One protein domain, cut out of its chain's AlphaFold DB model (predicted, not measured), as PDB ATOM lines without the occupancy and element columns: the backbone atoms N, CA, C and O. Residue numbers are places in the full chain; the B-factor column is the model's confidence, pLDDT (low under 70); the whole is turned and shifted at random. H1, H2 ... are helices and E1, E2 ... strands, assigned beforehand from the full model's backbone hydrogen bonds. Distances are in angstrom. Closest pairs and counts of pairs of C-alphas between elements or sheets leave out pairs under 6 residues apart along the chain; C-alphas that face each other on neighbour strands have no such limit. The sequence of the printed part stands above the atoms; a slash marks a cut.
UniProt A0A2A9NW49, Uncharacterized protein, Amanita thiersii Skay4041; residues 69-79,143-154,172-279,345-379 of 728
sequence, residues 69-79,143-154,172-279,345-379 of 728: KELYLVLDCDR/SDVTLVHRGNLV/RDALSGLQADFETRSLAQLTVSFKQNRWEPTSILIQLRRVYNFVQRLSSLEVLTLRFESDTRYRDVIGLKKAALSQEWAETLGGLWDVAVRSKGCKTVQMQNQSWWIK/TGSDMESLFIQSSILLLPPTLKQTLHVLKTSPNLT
ATOM      1  N   LYS A  69       2.724  40.597  51.623       83.50
ATOM      2  CA  LYS A  69       3.754  39.551  51.695       83.50
ATOM      3  C   LYS A  69       3.242  38.181  51.267       83.50
ATOM      4  O   LYS A  69       3.738  37.635  50.290       83.50
ATOM      5  N   GLU A  70       2.254  37.628  51.964       89.69
ATOM      6  CA  GLU A  70       1.840  36.233  51.782       89.69
ATOM      7  C   GLU A  70       0.323  36.129  51.587       89.69
ATOM      8  O   GLU A  70      -0.452  36.715  52.348       89.69
ATOM      9  N   LEU A  71      -0.099  35.353  50.584       88.44
ATOM     10  CA  LEU A  71      -1.497  35.013  50.332       88.44
ATOM     11  C   LEU A  71      -1.665  33.487  50.287       88.44
ATOM     12  O   LEU A  71      -1.040  32.809  49.466       88.44
ATOM     13  N   TYR A  72      -2.526  32.955  51.159       88.88
ATOM     14  CA  TYR A  72      -2.904  31.542  51.196       88.88
ATOM     15  C   TYR A  72      -4.364  31.372  50.765       88.88
ATOM     16  O   TYR A  72      -5.275  31.899  51.404       88.88
ATOM     17  N   LEU A  73      -4.574  30.629  49.680       88.06
ATOM     18  CA  LEU A  73      -5.878  30.360  49.081       88.06
ATOM     19  C   LEU A  73      -6.192  28.872  49.195       88.06
ATOM     20  O   LEU A  73      -5.444  28.048  48.677       88.06
ATOM     21  N   VAL A  74      -7.315  28.518  49.815       88.38
ATOM     22  CA  VAL A  74      -7.842  27.145  49.794       88.38
ATOM     23  C   VAL A  74      -9.053  27.104  48.877       88.38
ATOM     24  O   VAL A  74     -10.030  27.771  49.163       88.38
ATOM     25  N   LEU A  75      -9.014  26.336  47.796       84.88
ATOM     26  CA  LEU A  75     -10.081  26.210  46.807       84.88
ATOM     27  C   LEU A  75     -10.703  24.812  46.925       84.88
ATOM     28  O   LEU A  75     -10.101  23.834  46.480       84.88
ATOM     29  N   ASP A  76     -11.887  24.711  47.532       83.69
ATOM     30  CA  ASP A  76     -12.700  23.485  47.510       83.69
ATOM     31  C   ASP A  76     -13.283  23.307  46.099       83.69
ATOM     32  O   ASP A  76     -13.867  24.233  45.531       83.69
ATOM     33  N   CYS A  77     -13.038  22.151  45.482       77.25
ATOM     34  CA  CYS A  77     -13.397  21.892  44.092       77.25
ATOM     35  C   CYS A  77     -14.416  20.747  43.921       77.25
ATOM     36  O   CYS A  77     -14.618  20.330  42.780       77.25
ATOM     37  N   ASP A  78     -15.040  20.209  44.979       68.81
ATOM     38  CA  ASP A  78     -16.063  19.143  44.824       68.81
ATOM     39  C   ASP A  78     -17.488  19.646  44.753       68.81
ATOM     40  O   ASP A  78     -18.409  18.926  44.352       68.81
ATOM     41  N   ARG A  79     -17.711  20.849  45.261       62.50
ATOM     42  CA  ARG A  79     -19.054  21.378  45.357       62.50
ATOM     43  C   ARG A  79     -19.482  21.799  43.964       62.50
ATOM     44  O   ARG A  79     -18.840  22.624  43.312       62.50
ATOM     45  N   SER A 143     -16.999  24.487  54.401       33.31
ATOM     46  CA  SER A 143     -17.232  25.509  53.346       33.31
ATOM     47  C   SER A 143     -16.222  25.698  52.187       33.31
ATOM     48  O   SER A 143     -15.114  25.175  52.214       33.31
ATOM     49  N   ASP A 144     -16.626  26.540  51.216       44.28
ATOM     50  CA  ASP A 144     -15.873  27.040  50.052       44.28
ATOM     51  C   ASP A 144     -14.997  28.269  50.380       44.28
ATOM     52  O   ASP A 144     -15.406  29.145  51.133       44.28
ATOM     53  N   VAL A 145     -13.802  28.312  49.781       42.59
ATOM     54  CA  VAL A 145     -12.764  29.367  49.817       42.59
ATOM     55  C   VAL A 145     -12.425  29.955  51.193       42.59
ATOM     56  O   VAL A 145     -13.031  30.912  51.654       42.59
ATOM     57  N   THR A 146     -11.358  29.447  51.821       47.91
ATOM     58  CA  THR A 146     -10.786  30.044  53.042       47.91
ATOM     59  C   THR A 146      -9.570  30.896  52.690       47.91
ATOM     60  O   THR A 146      -8.589  30.378  52.145       47.91
ATOM     61  N   LEU A 147      -9.631  32.190  53.010       45.47
ATOM     62  CA  LEU A 147      -8.482  33.090  52.972       45.47
ATOM     63  C   LEU A 147      -7.829  33.088  54.351       45.47
ATOM     64  O   LEU A 147      -8.468  33.436  55.335       45.47
ATOM     65  N   VAL A 148      -6.565  32.673  54.422       47.28
ATOM     66  CA  VAL A 148      -5.803  32.689  55.677       47.28
ATOM     67  C   VAL A 148      -4.714  33.745  55.541       47.28
ATOM     68  O   VAL A 148      -3.735  33.544  54.822       47.28
ATOM     69  N   HIS A 149      -4.900  34.885  56.203       40.81
ATOM     70  CA  HIS A 149      -3.820  35.834  56.463       40.81
ATOM     71  C   HIS A 149      -3.173  35.482  57.815       40.81
ATOM     72  O   HIS A 149      -3.810  34.817  58.631       40.81
ATOM     73  N   ARG A 150      -1.907  35.854  58.064       35.88
ATOM     74  CA  ARG A 150      -1.229  35.610  59.360       35.88
ATOM     75  C   ARG A 150      -1.814  36.519  60.458       35.88
ATOM     76  O   ARG A 150      -1.194  37.487  60.875       35.88
ATOM     77  N   GLY A 151      -3.027  36.164  60.864       30.03
ATOM     78  CA  GLY A 151      -3.952  36.784  61.803       30.03
ATOM     79  C   GLY A 151      -5.297  36.091  61.556       30.03
ATOM     80  O   GLY A 151      -5.887  36.275  60.497       30.03
ATOM     81  N   ASN A 152      -5.677  35.170  62.446       30.64
ATOM     82  CA  ASN A 152      -6.696  34.132  62.236       30.64
ATOM     83  C   ASN A 152      -7.984  34.620  61.555       30.64
ATOM     84  O   ASN A 152      -8.742  35.387  62.137       30.64
ATOM     85  N   LEU A 153      -8.291  34.052  60.384       31.03
ATOM     86  CA  LEU A 153      -9.611  34.142  59.765       31.03
ATOM     87  C   LEU A 153     -10.201  32.731  59.674       31.03
ATOM     88  O   LEU A 153      -9.836  31.919  58.822       31.03
ATOM     89  N   VAL A 154     -11.083  32.424  60.624       29.50
ATOM     90  CA  VAL A 154     -11.921  31.220  60.653       29.50
ATOM     91  C   VAL A 154     -13.364  31.704  60.552       29.50
ATOM     92  O   VAL A 154     -13.901  32.254  61.506       29.50
ATOM     93  N   ARG A 172     -19.712  33.229  41.110       54.03
ATOM     94  CA  ARG A 172     -18.796  34.284  40.681       54.03
ATOM     95  C   ARG A 172     -17.534  34.244  41.547       54.03
ATOM     96  O   ARG A 172     -17.534  33.819  42.694       54.03
ATOM     97  N   ASP A 173     -16.427  34.560  40.897       59.38
ATOM     98  CA  ASP A 173     -15.067  34.226  41.301       59.38
ATOM     99  C   ASP A 173     -14.579  35.075  42.490       59.38
ATOM    100  O   ASP A 173     -14.301  36.255  42.315       59.38
ATOM    101  N   ALA A 174     -14.419  34.487  43.683       61.03
ATOM    102  CA  ALA A 174     -13.823  35.171  44.840       61.03
ATOM    103  C   ALA A 174     -12.423  35.744  44.530       61.03
ATOM    104  O   ALA A 174     -12.055  36.788  45.063       61.03
ATOM    105  N   LEU A 175     -11.669  35.131  43.603       64.06
ATOM    106  CA  LEU A 175     -10.388  35.678  43.141       64.06
ATOM    107  C   LEU A 175     -10.578  36.966  42.339       64.06
ATOM    108  O   LEU A 175      -9.713  37.834  42.389       64.06
ATOM    109  N   SER A 176     -11.705  37.134  41.645       61.59
ATOM    110  CA  SER A 176     -12.053  38.389  40.971       61.59
ATOM    111  C   SER A 176     -12.372  39.511  41.967       61.59
ATOM    112  O   SER A 176     -12.069  40.667  41.678       61.59
ATOM    113  N   GLY A 177     -12.919  39.182  43.141       59.44
ATOM    114  CA  GLY A 177     -13.149  40.134  44.235       59.44
ATOM    115  C   GLY A 177     -11.843  40.573  44.888       59.44
ATOM    116  O   GLY A 177     -11.579  41.768  44.990       59.44
ATOM    117  N   LEU A 178     -10.957  39.614  45.196       63.00
ATOM    118  CA  LEU A 178      -9.594  39.892  45.679       63.00
ATOM    119  C   LEU A 178      -8.795  40.776  44.711       63.00
ATOM    120  O   LEU A 178      -7.986  41.597  45.134       63.00
ATOM    121  N   GLN A 179      -9.017  40.614  43.404       62.28
ATOM    122  CA  GLN A 179      -8.367  41.429  42.376       62.28
ATOM    123  C   GLN A 179      -8.817  42.889  42.385       62.28
ATOM    124  O   GLN A 179      -8.029  43.750  42.003       62.28
ATOM    125  N   ALA A 180     -10.076  43.157  42.724       57.75
ATOM    126  CA  ALA A 180     -10.623  44.505  42.670       57.75
ATOM    127  C   ALA A 180     -10.340  45.309  43.935       57.75
ATOM    128  O   ALA A 180     -10.191  46.520  43.837       57.75
ATOM    129  N   ASP A 181     -10.224  44.637  45.079       57.34
ATOM    130  CA  ASP A 181     -10.031  45.317  46.353       57.34
ATOM    131  C   ASP A 181      -8.585  45.758  46.598       57.34
ATOM    132  O   ASP A 181      -8.280  46.916  46.871       57.34
ATOM    133  N   PHE A 182      -7.646  44.819  46.500       57.75
ATOM    134  CA  PHE A 182      -6.378  45.030  47.189       57.75
ATOM    135  C   PHE A 182      -5.338  45.813  46.388       57.75
ATOM    136  O   PHE A 182      -4.249  46.053  46.905       57.75
ATOM    137  N   GLU A 183      -5.614  46.173  45.126       68.19
ATOM    138  CA  GLU A 183      -4.598  46.656  44.176       68.19
ATOM    139  C   GLU A 183      -3.282  45.854  44.292       68.19
ATOM    140  O   GLU A 183      -2.187  46.411  44.166       68.19
ATOM    141  N   THR A 184      -3.361  44.556  44.614       76.81
ATOM    142  CA  THR A 184      -2.175  43.753  44.908       76.81
ATOM    143  C   THR A 184      -1.427  43.550  43.609       76.81
ATOM    144  O   THR A 184      -1.750  42.673  42.810       76.81
ATOM    145  N   ARG A 185      -0.431  44.401  43.376       87.56
ATOM    146  CA  ARG A 185       0.459  44.285  42.227       87.56
ATOM    147  C   ARG A 185       1.554  43.270  42.547       87.56
ATOM    148  O   ARG A 185       1.808  42.390  41.746       87.56
ATOM    149  N   SER A 186       2.139  43.289  43.736       90.75
ATOM    150  CA  SER A 186       3.228  42.376  44.103       90.75
ATOM    151  C   SER A 186       2.841  41.429  45.232       90.75
ATOM    152  O   SER A 186       2.211  41.857  46.196       90.75
ATOM    153  N   LEU A 187       3.286  40.174  45.151       91.75
ATOM    154  CA  LEU A 187       3.234  39.208  46.250       91.75
ATOM    155  C   LEU A 187       4.619  38.599  46.478       91.75
ATOM    156  O   LEU A 187       5.262  38.165  45.525       91.75
ATOM    157  N   ALA A 188       5.061  38.495  47.731       93.81
ATOM    158  CA  ALA A 188       6.248  37.693  48.032       93.81
ATOM    159  C   ALA A 188       5.914  36.198  47.892       93.81
ATOM    160  O   ALA A 188       6.623  35.456  47.223       93.81
ATOM    161  N   GLN A 189       4.771  35.754  48.419       95.44
ATOM    162  CA  GLN A 189       4.358  34.355  48.351       95.44
ATOM    163  C   GLN A 189       2.871  34.194  48.044       95.44
ATOM    164  O   GLN A 189       2.009  34.754  48.717       95.44
ATOM    165  N   LEU A 190       2.574  33.333  47.072       95.19
ATOM    166  CA  LEU A 190       1.236  32.841  46.777       95.19
ATOM    167  C   LEU A 190       1.199  31.330  46.981       95.19
ATOM    168  O   LEU A 190       1.887  30.583  46.286       95.19
ATOM    169  N   THR A 191       0.372  30.871  47.913       94.94
ATOM    170  CA  THR A 191       0.115  29.445  48.117       94.94
ATOM    171  C   THR A 191      -1.340  29.143  47.810       94.94
ATOM    172  O   THR A 191      -2.232  29.705  48.433       94.94
ATOM    173  N   VAL A 192      -1.587  28.242  46.865       93.88
ATOM    174  CA  VAL A 192      -2.928  27.814  46.474       93.88
ATOM    175  C   VAL A 192      -3.070  26.331  46.746       93.88
ATOM    176  O   VAL A 192      -2.304  25.537  46.210       93.88
ATOM    177  N   SER A 193      -4.045  25.953  47.560       91.75
ATOM    178  CA  SER A 193      -4.407  24.572  47.841       91.75
ATOM    179  C   SER A 193      -5.739  24.238  47.185       91.75
ATOM    180  O   SER A 193      -6.757  24.831  47.518       91.75
ATOM    181  N   PHE A 194      -5.738  23.306  46.241       88.56
ATOM    182  CA  PHE A 194      -6.934  22.745  45.625       88.56
ATOM    183  C   PHE A 194      -7.355  21.529  46.448       88.56
ATOM    184  O   PHE A 194      -6.677  20.502  46.393       88.56
ATOM    185  N   LYS A 195      -8.440  21.654  47.217       86.88
ATOM    186  CA  LYS A 195      -9.003  20.575  48.035       86.88
ATOM    187  C   LYS A 195     -10.131  19.873  47.288       86.88
ATOM    188  O   LYS A 195     -11.037  20.534  46.787       86.88
ATOM    189  N   GLN A 196     -10.069  18.543  47.229       77.94
ATOM    190  CA  GLN A 196     -11.124  17.698  46.664       77.94
ATOM    191  C   GLN A 196     -11.333  16.388  47.436       77.94
ATOM    192  O   GLN A 196     -10.492  15.491  47.441       77.94
ATOM    193  N   ASN A 197     -12.508  16.213  48.012       75.19
ATOM    194  CA  ASN A 197     -13.112  14.942  48.387       75.19
ATOM    195  C   ASN A 197     -13.367  14.040  47.166       75.19
ATOM    196  O   ASN A 197     -13.207  12.833  47.279       75.19
ATOM    197  N   ARG A 198     -13.747  14.569  45.995       73.44
ATOM    198  CA  ARG A 198     -13.956  13.815  44.747       73.44
ATOM    199  C   ARG A 198     -13.201  14.469  43.602       73.44
ATOM    200  O   ARG A 198     -13.444  15.614  43.244       73.44
ATOM    201  N   TRP A 199     -12.320  13.707  42.963       68.81
ATOM    202  CA  TRP A 199     -11.504  14.261  41.891       68.81
ATOM    203  C   TRP A 199     -12.328  14.557  40.628       68.81
ATOM    204  O   TRP A 199     -12.507  13.686  39.773       68.81
ATOM    205  N   GLU A 200     -12.800  15.796  40.491       76.69
ATOM    206  CA  GLU A 200     -13.410  16.324  39.272       76.69
ATOM    207  C   GLU A 200     -12.426  17.288  38.582       76.69
ATOM    208  O   GLU A 200     -12.260  18.433  39.021       76.69
ATOM    209  N   PRO A 201     -11.754  16.866  37.490       76.69
ATOM    210  CA  PRO A 201     -10.719  17.678  36.854       76.69
ATOM    211  C   PRO A 201     -11.252  18.990  36.269       76.69
ATOM    212  O   PRO A 201     -10.510  19.964  36.195       76.69
ATOM    213  N   THR A 202     -12.528  19.030  35.868       82.94
ATOM    214  CA  THR A 202     -13.185  20.237  35.347       82.94
ATOM    215  C   THR A 202     -13.220  21.344  36.398       82.94
ATOM    216  O   THR A 202     -12.880  22.488  36.102       82.94
ATOM    217  N   SER A 203     -13.565  21.002  37.639       82.12
ATOM    218  CA  SER A 203     -13.645  21.953  38.748       82.12
ATOM    219  C   SER A 203     -12.265  22.502  39.106       82.12
ATOM    220  O   SER A 203     -12.098  23.720  39.188       82.12
ATOM    221  N   ILE A 204     -11.240  21.638  39.185       84.00
ATOM    222  CA  ILE A 204      -9.843  22.087  39.347       84.00
ATOM    223  C   ILE A 204      -9.444  23.006  38.198       84.00
ATOM    224  O   ILE A 204      -8.836  24.041  38.435       84.00
ATOM    225  N   LEU A 205      -9.758  22.644  36.955       85.88
ATOM    226  CA  LEU A 205      -9.367  23.424  35.786       85.88
ATOM    227  C   LEU A 205      -9.954  24.839  35.815       85.88
ATOM    228  O   LEU A 205      -9.247  25.803  35.526       85.88
ATOM    229  N   ILE A 206     -11.225  24.978  36.201       86.19
ATOM    230  CA  ILE A 206     -11.873  26.285  36.372       86.19
ATOM    231  C   ILE A 206     -11.125  27.112  37.423       86.19
ATOM    232  O   ILE A 206     -10.806  28.275  37.173       86.19
ATOM    233  N   GLN A 207     -10.800  26.518  38.571       86.81
ATOM    234  CA  GLN A 207     -10.061  27.209  39.628       86.81
ATOM    235  C   GLN A 207      -8.628  27.551  39.205       86.81
ATOM    236  O   GLN A 207      -8.154  28.662  39.432       86.81
ATOM    237  N   LEU A 208      -7.954  26.646  38.501       89.81
ATOM    238  CA  LEU A 208      -6.611  26.851  37.979       89.81
ATOM    239  C   LEU A 208      -6.568  28.003  36.965       89.81
ATOM    240  O   LEU A 208      -5.634  28.797  36.992       89.81
ATOM    241  N   ARG A 209      -7.599  28.153  36.123       90.75
ATOM    242  CA  ARG A 209      -7.756  29.310  35.221       90.75
ATOM    243  C   ARG A 209      -7.919  30.623  35.970       90.75
ATOM    244  O   ARG A 209      -7.369  31.640  35.558       90.75
ATOM    245  N   ARG A 210      -8.665  30.614  37.072       88.12
ATOM    246  CA  ARG A 210      -8.833  31.805  37.913       88.12
ATOM    247  C   ARG A 210      -7.505  32.201  38.557       88.12
ATOM    248  O   ARG A 210      -7.123  33.365  38.492       88.12
ATOM    249  N   VAL A 211      -6.756  31.226  39.073       92.12
ATOM    250  CA  VAL A 211      -5.397  31.429  39.606       92.12
ATOM    251  C   VAL A 211      -4.443  31.922  38.518       92.12
ATOM    252  O   VAL A 211      -3.676  32.848  38.758       92.12
ATOM    253  N   TYR A 212      -4.521  31.363  37.309       94.44
ATOM    254  CA  TYR A 212      -3.759  31.823  36.150       94.44
ATOM    255  C   TYR A 212      -3.998  33.305  35.855       94.44
ATOM    256  O   TYR A 212      -3.050  34.089  35.838       94.44
ATOM    257  N   ASN A 213      -5.263  33.701  35.709       91.00
ATOM    258  CA  ASN A 213      -5.642  35.089  35.455       91.00
ATOM    259  C   ASN A 213      -5.235  36.018  36.606       91.00
ATOM    260  O   ASN A 213      -4.847  37.160  36.370       91.00
ATOM    261  N   PHE A 214      -5.305  35.538  37.851       91.00
ATOM    262  CA  PHE A 214      -4.834  36.279  39.018       91.00
ATOM    263  C   PHE A 214      -3.326  36.537  38.940       91.00
ATOM    264  O   PHE A 214      -2.899  37.688  38.981       91.00
ATOM    265  N   VAL A 215      -2.525  35.488  38.736       93.69
ATOM    266  CA  VAL A 215      -1.062  35.599  38.644       93.69
ATOM    267  C   VAL A 215      -0.639  36.458  37.457       93.69
ATOM    268  O   VAL A 215       0.286  37.250  37.595       93.69
ATOM    269  N   GLN A 216      -1.333  36.381  36.316       93.56
ATOM    270  CA  GLN A 216      -1.084  37.249  35.159       93.56
ATOM    271  C   GLN A 216      -1.169  38.745  35.481       93.56
ATOM    272  O   GLN A 216      -0.440  39.528  34.868       93.56
ATOM    273  N   ARG A 217      -2.022  39.144  36.427       90.75
ATOM    274  CA  ARG A 217      -2.238  40.553  36.791       90.75
ATOM    275  C   ARG A 217      -1.253  41.089  37.819       90.75
ATOM    276  O   ARG A 217      -1.109  42.303  37.922       90.75
ATOM    277  N   LEU A 218      -0.560  40.215  38.544       92.44
ATOM    278  CA  LEU A 218       0.507  40.635  39.447       92.44
ATOM    279  C   LEU A 218       1.623  41.326  38.639       92.44
ATOM    280  O   LEU A 218       1.916  40.932  37.517       92.44
ATOM    281  N   SER A 219       2.268  42.354  39.169       93.56
ATOM    282  CA  SER A 219       3.545  42.883  38.694       93.56
ATOM    283  C   SER A 219       4.714  41.968  39.059       93.56
ATOM    284  O   SER A 219       5.630  41.821  38.257       93.56
ATOM    285  N   SER A 220       4.686  41.339  40.239       94.69
ATOM    286  CA  SER A 220       5.734  40.420  40.695       94.69
ATOM    287  C   SER A 220       5.193  39.334  41.623       94.69
ATOM    288  O   SER A 220       4.197  39.526  42.325       94.69
ATOM    289  N   LEU A 221       5.858  38.182  41.605       95.75
ATOM    290  CA  LEU A 221       5.581  37.047  42.475       95.75
ATOM    291  C   LEU A 221       6.902  36.342  42.777       95.75
ATOM    292  O   LEU A 221       7.496  35.854  41.828       95.75
ATOM    293  N   GLU A 222       7.362  36.260  44.031       96.12
ATOM    294  CA  GLU A 222       8.653  35.606  44.340       96.12
ATOM    295  C   GLU A 222       8.525  34.089  44.553       96.12
ATOM    296  O   GLU A 222       9.389  33.327  44.112       96.12
ATOM    297  N   VAL A 223       7.453  33.641  45.214       97.06
ATOM    298  CA  VAL A 223       7.211  32.231  45.545       97.06
ATOM    299  C   VAL A 223       5.805  31.812  45.129       97.06
ATOM    300  O   VAL A 223       4.814  32.359  45.610       97.06
ATOM    301  N   LEU A 224       5.704  30.777  44.295       97.50
ATOM    302  CA  LEU A 224       4.440  30.143  43.925       97.50
ATOM    303  C   LEU A 224       4.392  28.714  44.463       97.50
ATOM    304  O   LEU A 224       5.173  27.865  44.043       97.50
ATOM    305  N   THR A 225       3.430  28.421  45.333       96.56
ATOM    306  CA  THR A 225       3.149  27.062  45.807       96.56
ATOM    307  C   THR A 225       1.759  26.630  45.368       96.56
ATOM    308  O   THR A 225       0.769  27.257  45.722       96.56
ATOM    309  N   LEU A 226       1.668  25.531  44.626       95.00
ATOM    310  CA  LEU A 226       0.411  24.901  44.236       95.00
ATOM    311  C   LEU A 226       0.315  23.549  44.943       95.00
ATOM    312  O   LEU A 226       1.189  22.698  44.773       95.00
ATOM    313  N   ARG A 227      -0.721  23.350  45.757       92.62
ATOM    314  CA  ARG A 227      -0.987  22.112  46.492       92.62
ATOM    315  C   ARG A 227      -2.235  21.453  45.931       92.62
ATOM    316  O   ARG A 227      -3.286  22.072  45.887       92.62
ATOM    317  N   PHE A 228      -2.128  20.197  45.527       88.81
ATOM    318  CA  PHE A 228      -3.278  19.368  45.185       88.81
ATOM    319  C   PHE A 228      -3.536  18.399  46.336       88.81
ATOM    320  O   PHE A 228      -2.774  17.446  46.553       88.81
ATOM    321  N   GLU A 229      -4.588  18.682  47.091       86.25
ATOM    322  CA  GLU A 229      -5.018  17.944  48.271       86.25
ATOM    323  C   GLU A 229      -6.300  17.182  47.937       86.25
ATOM    324  O   GLU A 229      -7.278  17.756  47.464       86.25
ATOM    325  N   SER A 230      -6.307  15.878  48.190       78.44
ATOM    326  CA  SER A 230      -7.497  15.062  47.997       78.44
ATOM    327  C   SER A 230      -7.719  14.162  49.196       78.44
ATOM    328  O   SER A 230      -6.755  13.577  49.705       78.44
ATOM    329  N   ASP A 231      -8.972  14.064  49.649       64.12
ATOM    330  CA  ASP A 231      -9.328  13.115  50.699       64.12
ATOM    331  C   ASP A 231      -9.144  11.695  50.153       64.12
ATOM    332  O   ASP A 231      -9.799  11.240  49.216       64.12
ATOM    333  N   THR A 232      -8.216  10.989  50.790       58.06
ATOM    334  CA  THR A 232      -7.837   9.591  50.573       58.06
ATOM    335  C   THR A 232      -8.978   8.593  50.435       58.06
ATOM    336  O   THR A 232      -8.756   7.494  49.921       58.06
ATOM    337  N   ARG A 233     -10.172   8.928  50.927       54.00
ATOM    338  CA  ARG A 233     -11.280   7.980  51.060       54.00
ATOM    339  C   ARG A 233     -12.006   7.680  49.751       54.00
ATOM    340  O   ARG A 233     -12.594   6.610  49.633       54.00
ATOM    341  N   TYR A 234     -11.918   8.547  48.743       47.50
ATOM    342  CA  TYR A 234     -12.653   8.366  47.490       47.50
ATOM    343  C   TYR A 234     -11.713   7.950  46.356       47.50
ATOM    344  O   TYR A 234     -11.044   8.767  45.729       47.50
ATOM    345  N   ARG A 235     -11.660   6.640  46.077       53.41
ATOM    346  CA  ARG A 235     -10.863   6.079  44.972       53.41
ATOM    347  C   ARG A 235     -11.550   6.149  43.605       53.41
ATOM    348  O   ARG A 235     -10.970   5.698  42.624       53.41
ATOM    349  N   ASP A 236     -12.753   6.698  43.506       45.50
ATOM    350  CA  ASP A 236     -13.518   6.664  42.262       45.50
ATOM    351  C   ASP A 236     -13.323   7.941  41.442       45.50
ATOM    352  O   ASP A 236     -14.037   8.928  41.597       45.50
ATOM    353  N   VAL A 237     -12.369   7.911  40.509       47.75
ATOM    354  CA  VAL A 237     -12.270   8.938  39.462       47.75
ATOM    355  C   VAL A 237     -13.308   8.641  38.386       47.75
ATOM    356  O   VAL A 237     -13.049   7.977  37.392       47.75
ATOM    357  N   ILE A 238     -14.537   9.099  38.548       47.44
ATOM    358  CA  ILE A 238     -15.537   8.931  37.494       47.44
ATOM    359  C   ILE A 238     -15.221   9.936  36.368       47.44
ATOM    360  O   ILE A 238     -15.408  11.133  36.531       47.44
ATOM    361  N   GLY A 239     -14.771   9.465  35.195       47.41
ATOM    362  CA  GLY A 239     -15.033  10.197  33.943       47.41
ATOM    363  C   GLY A 239     -13.899  10.941  33.218       47.41
ATOM    364  O   GLY A 239     -14.208  11.747  32.343       47.41
ATOM    365  N   LEU A 240     -12.611  10.643  33.434       51.38
ATOM    366  CA  LEU A 240     -11.499  11.197  32.622       51.38
ATOM    367  C   LEU A 240     -11.416  10.623  31.182       51.38
ATOM    368  O   LEU A 240     -10.353  10.251  30.698       51.38
ATOM    369  N   LYS A 241     -12.540  10.526  30.464       55.59
ATOM    370  CA  LYS A 241     -12.579  10.018  29.078       55.59
ATOM    371  C   LYS A 241     -12.271  11.078  28.010       55.59
ATOM    372  O   LYS A 241     -12.256  10.752  26.829       55.59
ATOM    373  N   LYS A 242     -12.050  12.343  28.382       66.06
ATOM    374  CA  LYS A 242     -11.854  13.439  27.419       66.06
ATOM    375  C   LYS A 242     -10.382  13.848  27.353       66.06
ATOM    376  O   LYS A 242      -9.928  14.614  28.196       66.06
ATOM    377  N   ALA A 243      -9.666  13.395  26.323       68.88
ATOM    378  CA  ALA A 243      -8.292  13.829  26.027       68.88
ATOM    379  C   ALA A 243      -8.160  15.363  25.886       68.88
ATOM    380  O   ALA A 243      -7.133  15.934  26.233       68.88
ATOM    381  N   ALA A 244      -9.225  16.048  25.457       74.19
ATOM    382  CA  ALA A 244      -9.261  17.510  25.407       74.19
ATOM    383  C   ALA A 244      -9.062  18.160  26.790       74.19
ATOM    384  O   ALA A 244      -8.342  19.146  26.907       74.19
ATOM    385  N   LEU A 245      -9.637  17.575  27.850       73.31
ATOM    386  CA  LEU A 245      -9.562  18.131  29.203       73.31
ATOM    387  C   LEU A 245      -8.143  18.022  29.780       73.31
ATOM    388  O   LEU A 245      -7.692  18.926  30.478       73.31
ATOM    389  N   SER A 246      -7.418  16.938  29.482       73.06
ATOM    390  CA  SER A 246      -6.027  16.788  29.927       73.06
ATOM    391  C   SER A 246      -5.086  17.749  29.202       73.06
ATOM    392  O   SER A 246      -4.172  18.284  29.829       73.06
ATOM    393  N   GLN A 247      -5.326  18.007  27.912       81.56
ATOM    394  CA  GLN A 247      -4.589  19.013  27.151       81.56
ATOM    395  C   GLN A 247      -4.835  20.422  27.701       81.56
ATOM    396  O   GLN A 247      -3.877  21.113  28.034       81.56
ATOM    397  N   GLU A 248      -6.095  20.812  27.876       85.19
ATOM    398  CA  GLU A 248      -6.493  22.124  28.402       85.19
ATOM    399  C   GLU A 248      -5.937  22.366  29.815       85.19
ATOM    400  O   GLU A 248      -5.472  23.462  30.143       85.19
ATOM    401  N   TRP A 249      -5.916  21.323  30.648       85.75
ATOM    402  CA  TRP A 249      -5.311  21.372  31.975       85.75
ATOM    403  C   TRP A 249      -3.800  21.572  31.915       85.75
ATOM    404  O   TRP A 249      -3.263  22.423  32.622       85.75
ATOM    405  N   ALA A 250      -3.111  20.838  31.042       84.56
ATOM    406  CA  ALA A 250      -1.672  20.977  30.873       84.56
ATOM    407  C   ALA A 250      -1.268  22.331  30.282       84.56
ATOM    408  O   ALA A 250      -0.264  22.902  30.702       84.56
ATOM    409  N   GLU A 251      -2.050  22.852  29.338       88.12
ATOM    410  CA  GLU A 251      -1.875  24.188  28.769       88.12
ATOM    411  C   GLU A 251      -2.089  25.267  29.831       88.12
ATOM    412  O   GLU A 251      -1.251  26.154  29.967       88.12
ATOM    413  N   THR A 252      -3.145  25.154  30.646       91.62
ATOM    414  CA  THR A 252      -3.422  26.115  31.726       91.62
ATOM    415  C   THR A 252      -2.333  26.072  32.800       91.62
ATOM    416  O   THR A 252      -1.821  27.116  33.201       91.62
ATOM    417  N   LEU A 253      -1.933  24.878  33.253       91.38
ATOM    418  CA  LEU A 253      -0.882  24.733  34.261       91.38
ATOM    419  C   LEU A 253       0.474  25.213  33.740       91.38
ATOM    420  O   LEU A 253       1.190  25.935  34.430       91.38
ATOM    421  N   GLY A 254       0.817  24.812  32.516       90.12
ATOM    422  CA  GLY A 254       2.048  25.214  31.855       90.12
ATOM    423  C   GLY A 254       2.105  26.720  31.609       90.12
ATOM    424  O   GLY A 254       3.138  27.332  31.854       90.12
ATOM    425  N   GLY A 255       0.984  27.327  31.208       92.44
ATOM    426  CA  GLY A 255       0.849  28.776  31.080       92.44
ATOM    427  C   GLY A 255       1.025  29.491  32.418       92.44
ATOM    428  O   GLY A 255       1.747  30.480  32.485       92.44
ATOM    429  N   LEU A 256       0.421  28.982  33.497       94.81
ATOM    430  CA  LEU A 256       0.596  29.530  34.848       94.81
ATOM    431  C   LEU A 256       2.054  29.513  35.298       94.81
ATOM    432  O   LEU A 256       2.536  30.506  35.840       94.81
ATOM    433  N   TRP A 257       2.761  28.419  35.040       92.38
ATOM    434  CA  TRP A 257       4.188  28.316  35.319       92.38
ATOM    435  C   TRP A 257       5.020  29.303  34.513       92.38
ATOM    436  O   TRP A 257       5.841  30.014  35.088       92.38
ATOM    437  N   ASP A 258       4.785  29.371  33.204       92.25
ATOM    438  CA  ASP A 258       5.523  30.265  32.317       92.25
ATOM    439  C   ASP A 258       5.334  31.734  32.719       92.25
ATOM    440  O   ASP A 258       6.305  32.474  32.875       92.25
ATOM    441  N   VAL A 259       4.091  32.136  33.005       95.06
ATOM    442  CA  VAL A 259       3.781  33.485  33.492       95.06
ATOM    443  C   VAL A 259       4.476  33.748  34.825       95.06
ATOM    444  O   VAL A 259       5.161  34.762  34.947       95.06
ATOM    445  N   ALA A 260       4.345  32.855  35.810       95.75
ATOM    446  CA  ALA A 260       4.954  33.053  37.124       95.75
ATOM    447  C   ALA A 260       6.482  33.210  37.022       95.75
ATOM    448  O   ALA A 260       7.047  34.162  37.555       95.75
ATOM    449  N   VAL A 261       7.145  32.315  36.293       95.12
ATOM    450  CA  VAL A 261       8.608  32.263  36.208       95.12
ATOM    451  C   VAL A 261       9.167  33.375  35.318       95.12
ATOM    452  O   VAL A 261      10.047  34.119  35.745       95.12
ATOM    453  N   ARG A 262       8.657  33.528  34.090       93.38
ATOM    454  CA  ARG A 262       9.227  34.466  33.107       93.38
ATOM    455  C   ARG A 262       8.682  35.876  33.240       93.38
ATOM    456  O   ARG A 262       9.430  36.834  33.087       93.38
ATOM    457  N   SER A 263       7.381  36.016  33.494       93.94
ATOM    458  CA  SER A 263       6.740  37.337  33.516       93.94
ATOM    459  C   SER A 263       6.754  37.974  34.901       93.94
ATOM    460  O   SER A 263       6.781  39.197  34.986       93.94
ATOM    461  N   LYS A 264       6.699  37.175  35.979       95.06
ATOM    462  CA  LYS A 264       6.562  37.685  37.359       95.06
ATOM    463  C   LYS A 264       7.830  37.586  38.206       95.06
ATOM    464  O   LYS A 264       7.818  38.083  39.329       95.06
ATOM    465  N   GLY A 265       8.908  37.008  37.669       94.94
ATOM    466  CA  GLY A 265      10.195  36.898  38.366       94.94
ATOM    467  C   GLY A 265      10.175  35.903  39.527       94.94
ATOM    468  O   GLY A 265      10.860  36.113  40.525       94.94
ATOM    469  N   CYS A 266       9.371  34.840  39.423       97.12
ATOM    470  CA  CYS A 266       9.252  33.838  40.478       97.12
ATOM    471  C   CYS A 266      10.563  33.082  40.689       97.12
ATOM    472  O   CYS A 266      11.047  32.385  39.796       97.12
ATOM    473  N   LYS A 267      11.108  33.216  41.902       97.56
ATOM    474  CA  LYS A 267      12.350  32.588  42.357       97.56
ATOM    475  C   LYS A 267      12.133  31.143  42.774       97.56
ATOM    476  O   LYS A 267      13.001  30.304  42.552       97.56
ATOM    477  N   THR A 268      10.988  30.844  43.389       97.62
ATOM    478  CA  THR A 268      10.684  29.502  43.896       97.62
ATOM    479  C   THR A 268       9.326  29.021  43.420       97.62
ATOM    480  O   THR A 268       8.295  29.596  43.763       97.62
ATOM    481  N   VAL A 269       9.310  27.900  42.702       97.12
ATOM    482  CA  VAL A 269       8.069  27.225  42.306       97.12
ATOM    483  C   VAL A 269       7.973  25.881  43.011       97.12
ATOM    484  O   VAL A 269       8.863  25.039  42.904       97.12
ATOM    485  N   GLN A 270       6.867  25.663  43.717       96.88
ATOM    486  CA  GLN A 270       6.580  24.412  44.400       96.88
ATOM    487  C   GLN A 270       5.268  23.819  43.906       96.88
ATOM    488  O   GLN A 270       4.209  24.435  43.986       96.88
ATOM    489  N   MET A 271       5.334  22.576  43.449       94.94
ATOM    490  CA  MET A 271       4.169  21.760  43.153       94.94
ATOM    491  C   MET A 271       4.077  20.634  44.161       94.94
ATOM    492  O   MET A 271       4.842  19.674  44.098       94.94
ATOM    493  N   GLN A 272       3.122  20.721  45.071       92.88
ATOM    494  CA  GLN A 272       2.892  19.709  46.083       92.88
ATOM    495  C   GLN A 272       1.690  18.864  45.686       92.88
ATOM    496  O   GLN A 272       0.612  19.378  45.396       92.88
ATOM    497  N   ASN A 273       1.864  17.548  45.685       84.12
ATOM    498  CA  ASN A 273       0.751  16.627  45.546       84.12
ATOM    499  C   ASN A 273       0.644  15.775  46.807       84.12
ATOM    500  O   ASN A 273       1.431  14.847  47.023       84.12
ATOM    501  N   GLN A 274      -0.321  16.117  47.653       76.19
ATOM    502  CA  GLN A 274      -0.655  15.329  48.838       76.19
ATOM    503  C   GLN A 274      -1.697  14.250  48.520       76.19
ATOM    504  O   GLN A 274      -1.940  13.364  49.335       76.19
ATOM    505  N   SER A 275      -2.251  14.272  47.306       62.12
ATOM    506  CA  SER A 275      -3.233  13.302  46.844       62.12
ATOM    507  C   SER A 275      -2.562  11.973  46.510       62.12
ATOM    508  O   SER A 275      -1.664  11.884  45.666       62.12
ATOM    509  N   TRP A 276      -3.022  10.912  47.169       51.78
ATOM    510  CA  TRP A 276      -2.474   9.561  47.037       51.78
ATOM    511  C   TRP A 276      -2.715   8.953  45.656       51.78
ATOM    512  O   TRP A 276      -1.980   8.065  45.247       51.78
ATOM    513  N   TRP A 277      -3.685   9.470  44.908       46.84
ATOM    514  CA  TRP A 277      -4.130   8.876  43.652       46.84
ATOM    515  C   TRP A 277      -3.101   8.933  42.512       46.84
ATOM    516  O   TRP A 277      -3.060   8.035  41.678       46.84
ATOM    517  N   ILE A 278      -2.196   9.924  42.493       48.84
ATOM    518  CA  ILE A 278      -1.105   9.951  41.495       48.84
ATOM    519  C   ILE A 278      -0.037   8.889  41.811       48.84
ATOM    520  O   ILE A 278       0.712   8.491  40.920       48.84
ATOM    521  N   LYS A 279       0.022   8.373  43.051       41.38
ATOM    522  CA  LYS A 279       0.980   7.317  43.407       41.38
ATOM    523  C   LYS A 279       0.710   6.013  42.651       41.38
ATOM    524  O   LYS A 279       1.651   5.283  42.386       41.38
ATOM    525  N   THR A 345      14.932  37.712  28.804       79.12
ATOM    526  CA  THR A 345      15.109  36.381  28.210       79.12
ATOM    527  C   THR A 345      15.498  35.318  29.237       79.12
ATOM    528  O   THR A 345      15.315  34.132  28.973       79.12
ATOM    529  N   GLY A 346      15.973  35.721  30.420       82.31
ATOM    530  CA  GLY A 346      16.283  34.833  31.540       82.31
ATOM    531  C   GLY A 346      15.220  34.897  32.631       82.31
ATOM    532  O   GLY A 346      14.729  35.978  32.954       82.31
ATOM    533  N   SER A 347      14.878  33.743  33.202       89.44
ATOM    534  CA  SER A 347      14.121  33.691  34.456       89.44
ATOM    535  C   SER A 347      15.040  33.707  35.676       89.44
ATOM    536  O   SER A 347      16.110  33.094  35.669       89.44
ATOM    537  N   ASP A 348      14.574  34.352  36.743       94.69
ATOM    538  CA  ASP A 348      15.263  34.462  38.037       94.69
ATOM    539  C   ASP A 348      14.950  33.278  38.972       94.69
ATOM    540  O   ASP A 348      15.098  33.373  40.187       94.69
ATOM    541  N   MET A 349      14.483  32.151  38.424       97.56
ATOM    542  CA  MET A 349      14.113  30.984  39.221       97.56
ATOM    543  C   MET A 349      15.357  30.317  39.815       97.56
ATOM    544  O   MET A 349      16.228  29.844  39.087       97.56
ATOM    545  N   GLU A 350      15.398  30.236  41.141       97.94
ATOM    546  CA  GLU A 350      16.490  29.676  41.941       97.94
ATOM    547  C   GLU A 350      16.164  28.274  42.472       97.94
ATOM    548  O   GLU A 350      17.073  27.458  42.647       97.94
ATOM    549  N   SER A 351      14.880  27.971  42.712       98.19
ATOM    550  CA  SER A 351      14.440  26.705  43.308       98.19
ATOM    551  C   SER A 351      13.180  26.141  42.654       98.19
ATOM    552  O   SER A 351      12.181  26.839  42.459       98.19
ATOM    553  N   LEU A 352      13.213  24.841  42.351       97.75
ATOM    554  CA  LEU A 352      12.082  24.096  41.808       97.75
ATOM    555  C   LEU A 352      11.810  22.841  42.638       97.75
ATOM    556  O   LEU A 352      12.650  21.946  42.745       97.75
ATOM    557  N   PHE A 353      10.596  22.743  43.173       97.81
ATOM    558  CA  PHE A 353      10.118  21.586  43.924       97.81
ATOM    559  C   PHE A 353       8.948  20.922  43.191       97.81
ATOM    560  O   PHE A 353       7.898  21.532  42.992       97.81
ATOM    561  N   ILE A 354       9.097  19.653  42.815       95.50
ATOM    562  CA  ILE A 354       8.077  18.866  42.116       95.50
ATOM    563  C   ILE A 354       7.747  17.629  42.944       95.50
ATOM    564  O   ILE A 354       8.560  16.716  43.065       95.50
ATOM    565  N   GLN A 355       6.520  17.556  43.449       93.12
ATOM    566  CA  GLN A 355       5.980  16.367  44.112       93.12
ATOM    567  C   GLN A 355       4.948  15.608  43.263       93.12
ATOM    568  O   GLN A 355       4.409  14.584  43.673       93.12
ATOM    569  N   SER A 356       4.620  16.125  42.079       85.75
ATOM    570  CA  SER A 356       3.586  15.557  41.218       85.75
ATOM    571  C   SER A 356       4.183  14.962  39.952       85.75
ATOM    572  O   SER A 356       4.799  15.677  39.161       85.75
ATOM    573  N   SER A 357       3.929  13.670  39.711       84.75
ATOM    574  CA  SER A 357       4.321  13.001  38.466       84.75
ATOM    575  C   SER A 357       3.733  13.687  37.234       84.75
ATOM    576  O   SER A 357       4.345  13.615  36.173       84.75
ATOM    577  N   ILE A 358       2.590  14.382  37.363       82.19
ATOM    578  CA  ILE A 358       1.887  15.006  36.232       82.19
ATOM    579  C   ILE A 358       2.772  15.957  35.439       82.19
ATOM    580  O   ILE A 358       2.582  16.048  34.239       82.19
ATOM    581  N   LEU A 359       3.742  16.614  36.080       87.88
ATOM    582  CA  LEU A 359       4.677  17.563  35.466       87.88
ATOM    583  C   LEU A 359       5.787  16.891  34.653       87.88
ATOM    584  O   LEU A 359       6.492  17.545  33.886       87.88
ATOM    585  N   LEU A 360       5.963  15.583  34.834       88.94
ATOM    586  CA  LEU A 360       6.980  14.775  34.166       88.94
ATOM    587  C   LEU A 360       6.400  13.981  32.990       88.94
ATOM    588  O   LEU A 360       7.063  13.110  32.421       88.94
ATOM    589  N   LEU A 361       5.150  14.260  32.632       85.19
ATOM    590  CA  LEU A 361       4.359  13.481  31.696       85.19
ATOM    591  C   LEU A 361       3.800  14.378  30.596       85.19
ATOM    592  O   LEU A 361       3.539  15.555  30.835       85.19
ATOM    593  N   PRO A 362       3.605  13.865  29.372       81.12
ATOM    594  CA  PRO A 362       2.808  14.582  28.388       81.12
ATOM    595  C   PRO A 362       1.402  14.866  28.952       81.12
ATOM    596  O   PRO A 362       0.832  13.974  29.587       81.12
ATOM    597  N   PRO A 363       0.840  16.071  28.740       84.88
ATOM    598  CA  PRO A 363       1.356  17.148  27.884       84.88
ATOM    599  C   PRO A 363       2.310  18.142  28.576       84.88
ATOM    600  O   PRO A 363       3.074  18.807  27.883       84.88
ATOM    601  N   THR A 364       2.300  18.232  29.908       85.81
ATOM    602  CA  THR A 364       2.995  19.280  30.697       85.81
ATOM    603  C   THR A 364       4.522  19.202  30.634       85.81
ATOM    604  O   THR A 364       5.208  20.190  30.891       85.81
ATOM    605  N   LEU A 365       5.073  18.031  30.294       90.50
ATOM    606  CA  LEU A 365       6.514  17.807  30.240       90.50
ATOM    607  C   LEU A 365       7.218  18.851  29.369       90.50
ATOM    608  O   LEU A 365       8.298  19.309  29.727       90.50
ATOM    609  N   LYS A 366       6.622  19.253  28.238       92.12
ATOM    610  CA  LYS A 366       7.226  20.257  27.350       92.12
ATOM    611  C   LYS A 366       7.437  21.582  28.087       92.12
ATOM    612  O   LYS A 366       8.503  22.178  27.959       92.12
ATOM    613  N   GLN A 367       6.449  22.011  28.864       90.38
ATOM    614  CA  GLN A 367       6.491  23.247  29.635       90.38
ATOM    615  C   GLN A 367       7.465  23.131  30.808       90.38
ATOM    616  O   GLN A 367       8.290  24.020  30.984       90.38
ATOM    617  N   THR A 368       7.477  22.005  31.530       93.88
ATOM    618  CA  THR A 368       8.477  21.745  32.582       93.88
ATOM    619  C   THR A 368       9.904  21.844  32.037       93.88
ATOM    620  O   THR A 368      10.754  22.507  32.626       93.88
ATOM    621  N   LEU A 369      10.179  21.233  30.879       95.81
ATOM    622  CA  LEU A 369      11.497  21.311  30.242       95.81
ATOM    623  C   LEU A 369      11.814  22.720  29.730       95.81
ATOM    624  O   LEU A 369      12.972  23.119  29.758       95.81
ATOM    625  N   HIS A 370      10.816  23.470  29.255       93.56
ATOM    626  CA  HIS A 370      11.006  24.859  28.837       93.56
ATOM    627  C   HIS A 370      11.408  25.753  30.014       93.56
ATOM    628  O   HIS A 370      12.370  26.511  29.897       93.56
ATOM    629  N   VAL A 371      10.736  25.603  31.158       94.12
ATOM    630  CA  VAL A 371      11.077  26.306  32.400       94.12
ATOM    631  C   VAL A 371      12.526  25.997  32.790       94.12
ATOM    632  O   VAL A 371      13.336  26.910  32.884       94.12
ATOM    633  N   LEU A 372      12.926  24.723  32.854       96.38
ATOM    634  CA  LEU A 372      14.317  24.352  33.170       96.38
ATOM    635  C   LEU A 372      15.360  24.926  32.192       96.38
ATOM    636  O   LEU A 372      16.449  25.317  32.614       96.38
ATOM    637  N   LYS A 373      15.030  25.002  30.896       96.06
ATOM    638  CA  LYS A 373      15.912  25.559  29.853       96.06
ATOM    639  C   LYS A 373      16.026  27.081  29.898       96.06
ATOM    640  O   LYS A 373      16.984  27.624  29.360       96.06
ATOM    641  N   THR A 374      15.055  27.765  30.496       95.19
ATOM    642  CA  THR A 374      15.009  29.234  30.589       95.19
ATOM    643  C   THR A 374      15.415  29.755  31.971       95.19
ATOM    644  O   THR A 374      15.419  30.968  32.193       95.19
ATOM    645  N   SER A 375      15.796  28.865  32.896       96.69
ATOM    646  CA  SER A 375      16.220  29.185  34.268       96.69
ATOM    647  C   SER A 375      17.716  28.909  34.492       96.69
ATOM    648  O   SER A 375      18.071  27.896  35.095       96.69
ATOM    649  N   PRO A 376      18.625  29.791  34.025       96.81
ATOM    650  CA  PRO A 376      20.072  29.636  34.235       96.81
ATOM    651  C   PRO A 376      20.499  29.779  35.705       96.81
ATOM    652  O   PRO A 376      21.564  29.286  36.073       96.81
ATOM    653  N   ASN A 377      19.665  30.418  36.533       97.06
ATOM    654  CA  ASN A 377      19.914  30.668  37.955       97.06
ATOM    655  C   ASN A 377      19.411  29.539  38.872       97.06
ATOM    656  O   ASN A 377      19.497  29.665  40.092       97.06
ATOM    657  N   LEU A 378      18.899  28.433  38.317       98.06
ATOM    658  CA  LEU A 378      18.358  27.335  39.114       98.06
ATOM    659  C   LEU A 378      19.475  26.647  39.914       98.06
ATOM    660  O   LEU A 378      20.327  25.958  39.354       98.06
ATOM    661  N   THR A 379      19.442  26.803  41.237       98.25
ATOM    662  CA  THR A 379      20.432  26.233  42.164       98.25
ATOM    663  C   THR A 379      19.905  25.023  42.929       98.25
ATOM    664  O   THR A 379      20.708  24.190  43.352       98.25
TER     665      THR A 379
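AT A GLANCE: This is residues 69 to 79, 143 to 154, 172 to 279 and 345 to 379 of the 728 residues of an uncharacterized protein of Amanita thiersii Skay4041 (UniProt A0A2A9NW49). One twisted sheet of six strands has one face covered by helices: H2 and H3 run along the strands over it, and H1 beside H2 and H6 beside H3 continue the row at either side. The short H4 and H5 lie past the ends of E5 and E6. The printed part has 166 residues with six named helices and six named strands, in the order E1 E2 H1 E3 H2 E4 H3 E5 H4 E6 H5 H6. The sheet, E2 E1 E3 E4 E5 E6, is mixed, and the class is mixed, helices and strands. The whole is compact, with a radius of gyration of the C-alphas of 15.6 A and spans of 42 by 38 by 24 A.

HOW THE PARTS SIT: Start at edge strand E2, residues 146 to 148, antiparallel to E1, residues 70 to 76; N 74 and O 146 are 3.2 A apart, within hydrogen-bond range. Then come parallel neighbours: E3, residues 186 to 196, with N 73 and O 191 at 2.8 A; E4, residues 220 to 230, with N 192 and O 225 at 2.8 A; E5, residues 268 to 273, with N 226 and O 270 at 2.8 A; and edge strand E6, residues 351 to 354, with N 271 and O 353 at 2.8 A. Look over E3 for H2, residues 201 to 217, at a height over the sheet of 9.6 A. H3, residues 243 to 263, lies over E4 on the same face, at a height over the sheet of 10.8 A; with H2 and the sheet it makes two layers, helices on one face. E3, H2, E4 and E4, H3, E5 are strand-helix-strand units, a helix between two parallel neighbour strands, with right-handed crossovers. H2 and H3 touch, closest at the C-alphas of Tyr 212 and Leu 256, 5.1 A, at a shallow tilt of 22 degrees, the same way. H1, residues 174 to 181, touches residues 210 to 214 of H2, closest at the C-alphas of Leu 175 and Arg 210, 6.7 A. H6, residues 365 to 374, touches residues 254 to 261 of H3, closest at the C-alphas of Gly 254 and Gln 367, 5.3 A. H5, residues 357 to 360, only grazes the sheet; H4, residues 276 to 279, is close to H5 but not clearly touching, with the C-alphas of Ile 278 and Ser 357 6.9 A apart. In H1, H2, H3 and H6 every O i to N i+4 pair is within hydrogen-bond range; H4 and H5 are too short for one.

IN THESE COORDINATES: Find C-alpha 70 at (1.840, 36.233, 51.782), where E1 begins its 19.8 A. E3 spans 28.7 A and bends by 63 degrees at residue 189; E4 spans 29.5 A and bends by 56 degrees at residue 223. H2 spans 24.4 A, and H3 runs 28.9 A from C-alpha 243 at (-8.292, 13.829, 26.027). E5 spans 16.3 A, and H6 ends after 14.2 A at C-alpha 374, (15.009, 29.234, 30.589).

THE WHOLE: The C-alphas of Arg 233 and Thr 345 are the two farthest apart, 45.0 A. Three cuts leave out residues 80 to 142, 155 to 171 and 280 to 344, with C-alpha gaps of 9.2 A, 21.3 A and 35.7 A. The link from E4 to H3, residues 231 to 242, is long. Mean pLDDT of the printed part is 79.6; look for values under 70 at residues 78 to 79, 143 to 154, 172 to 183, 199, 231 to 243 and 275 to 279.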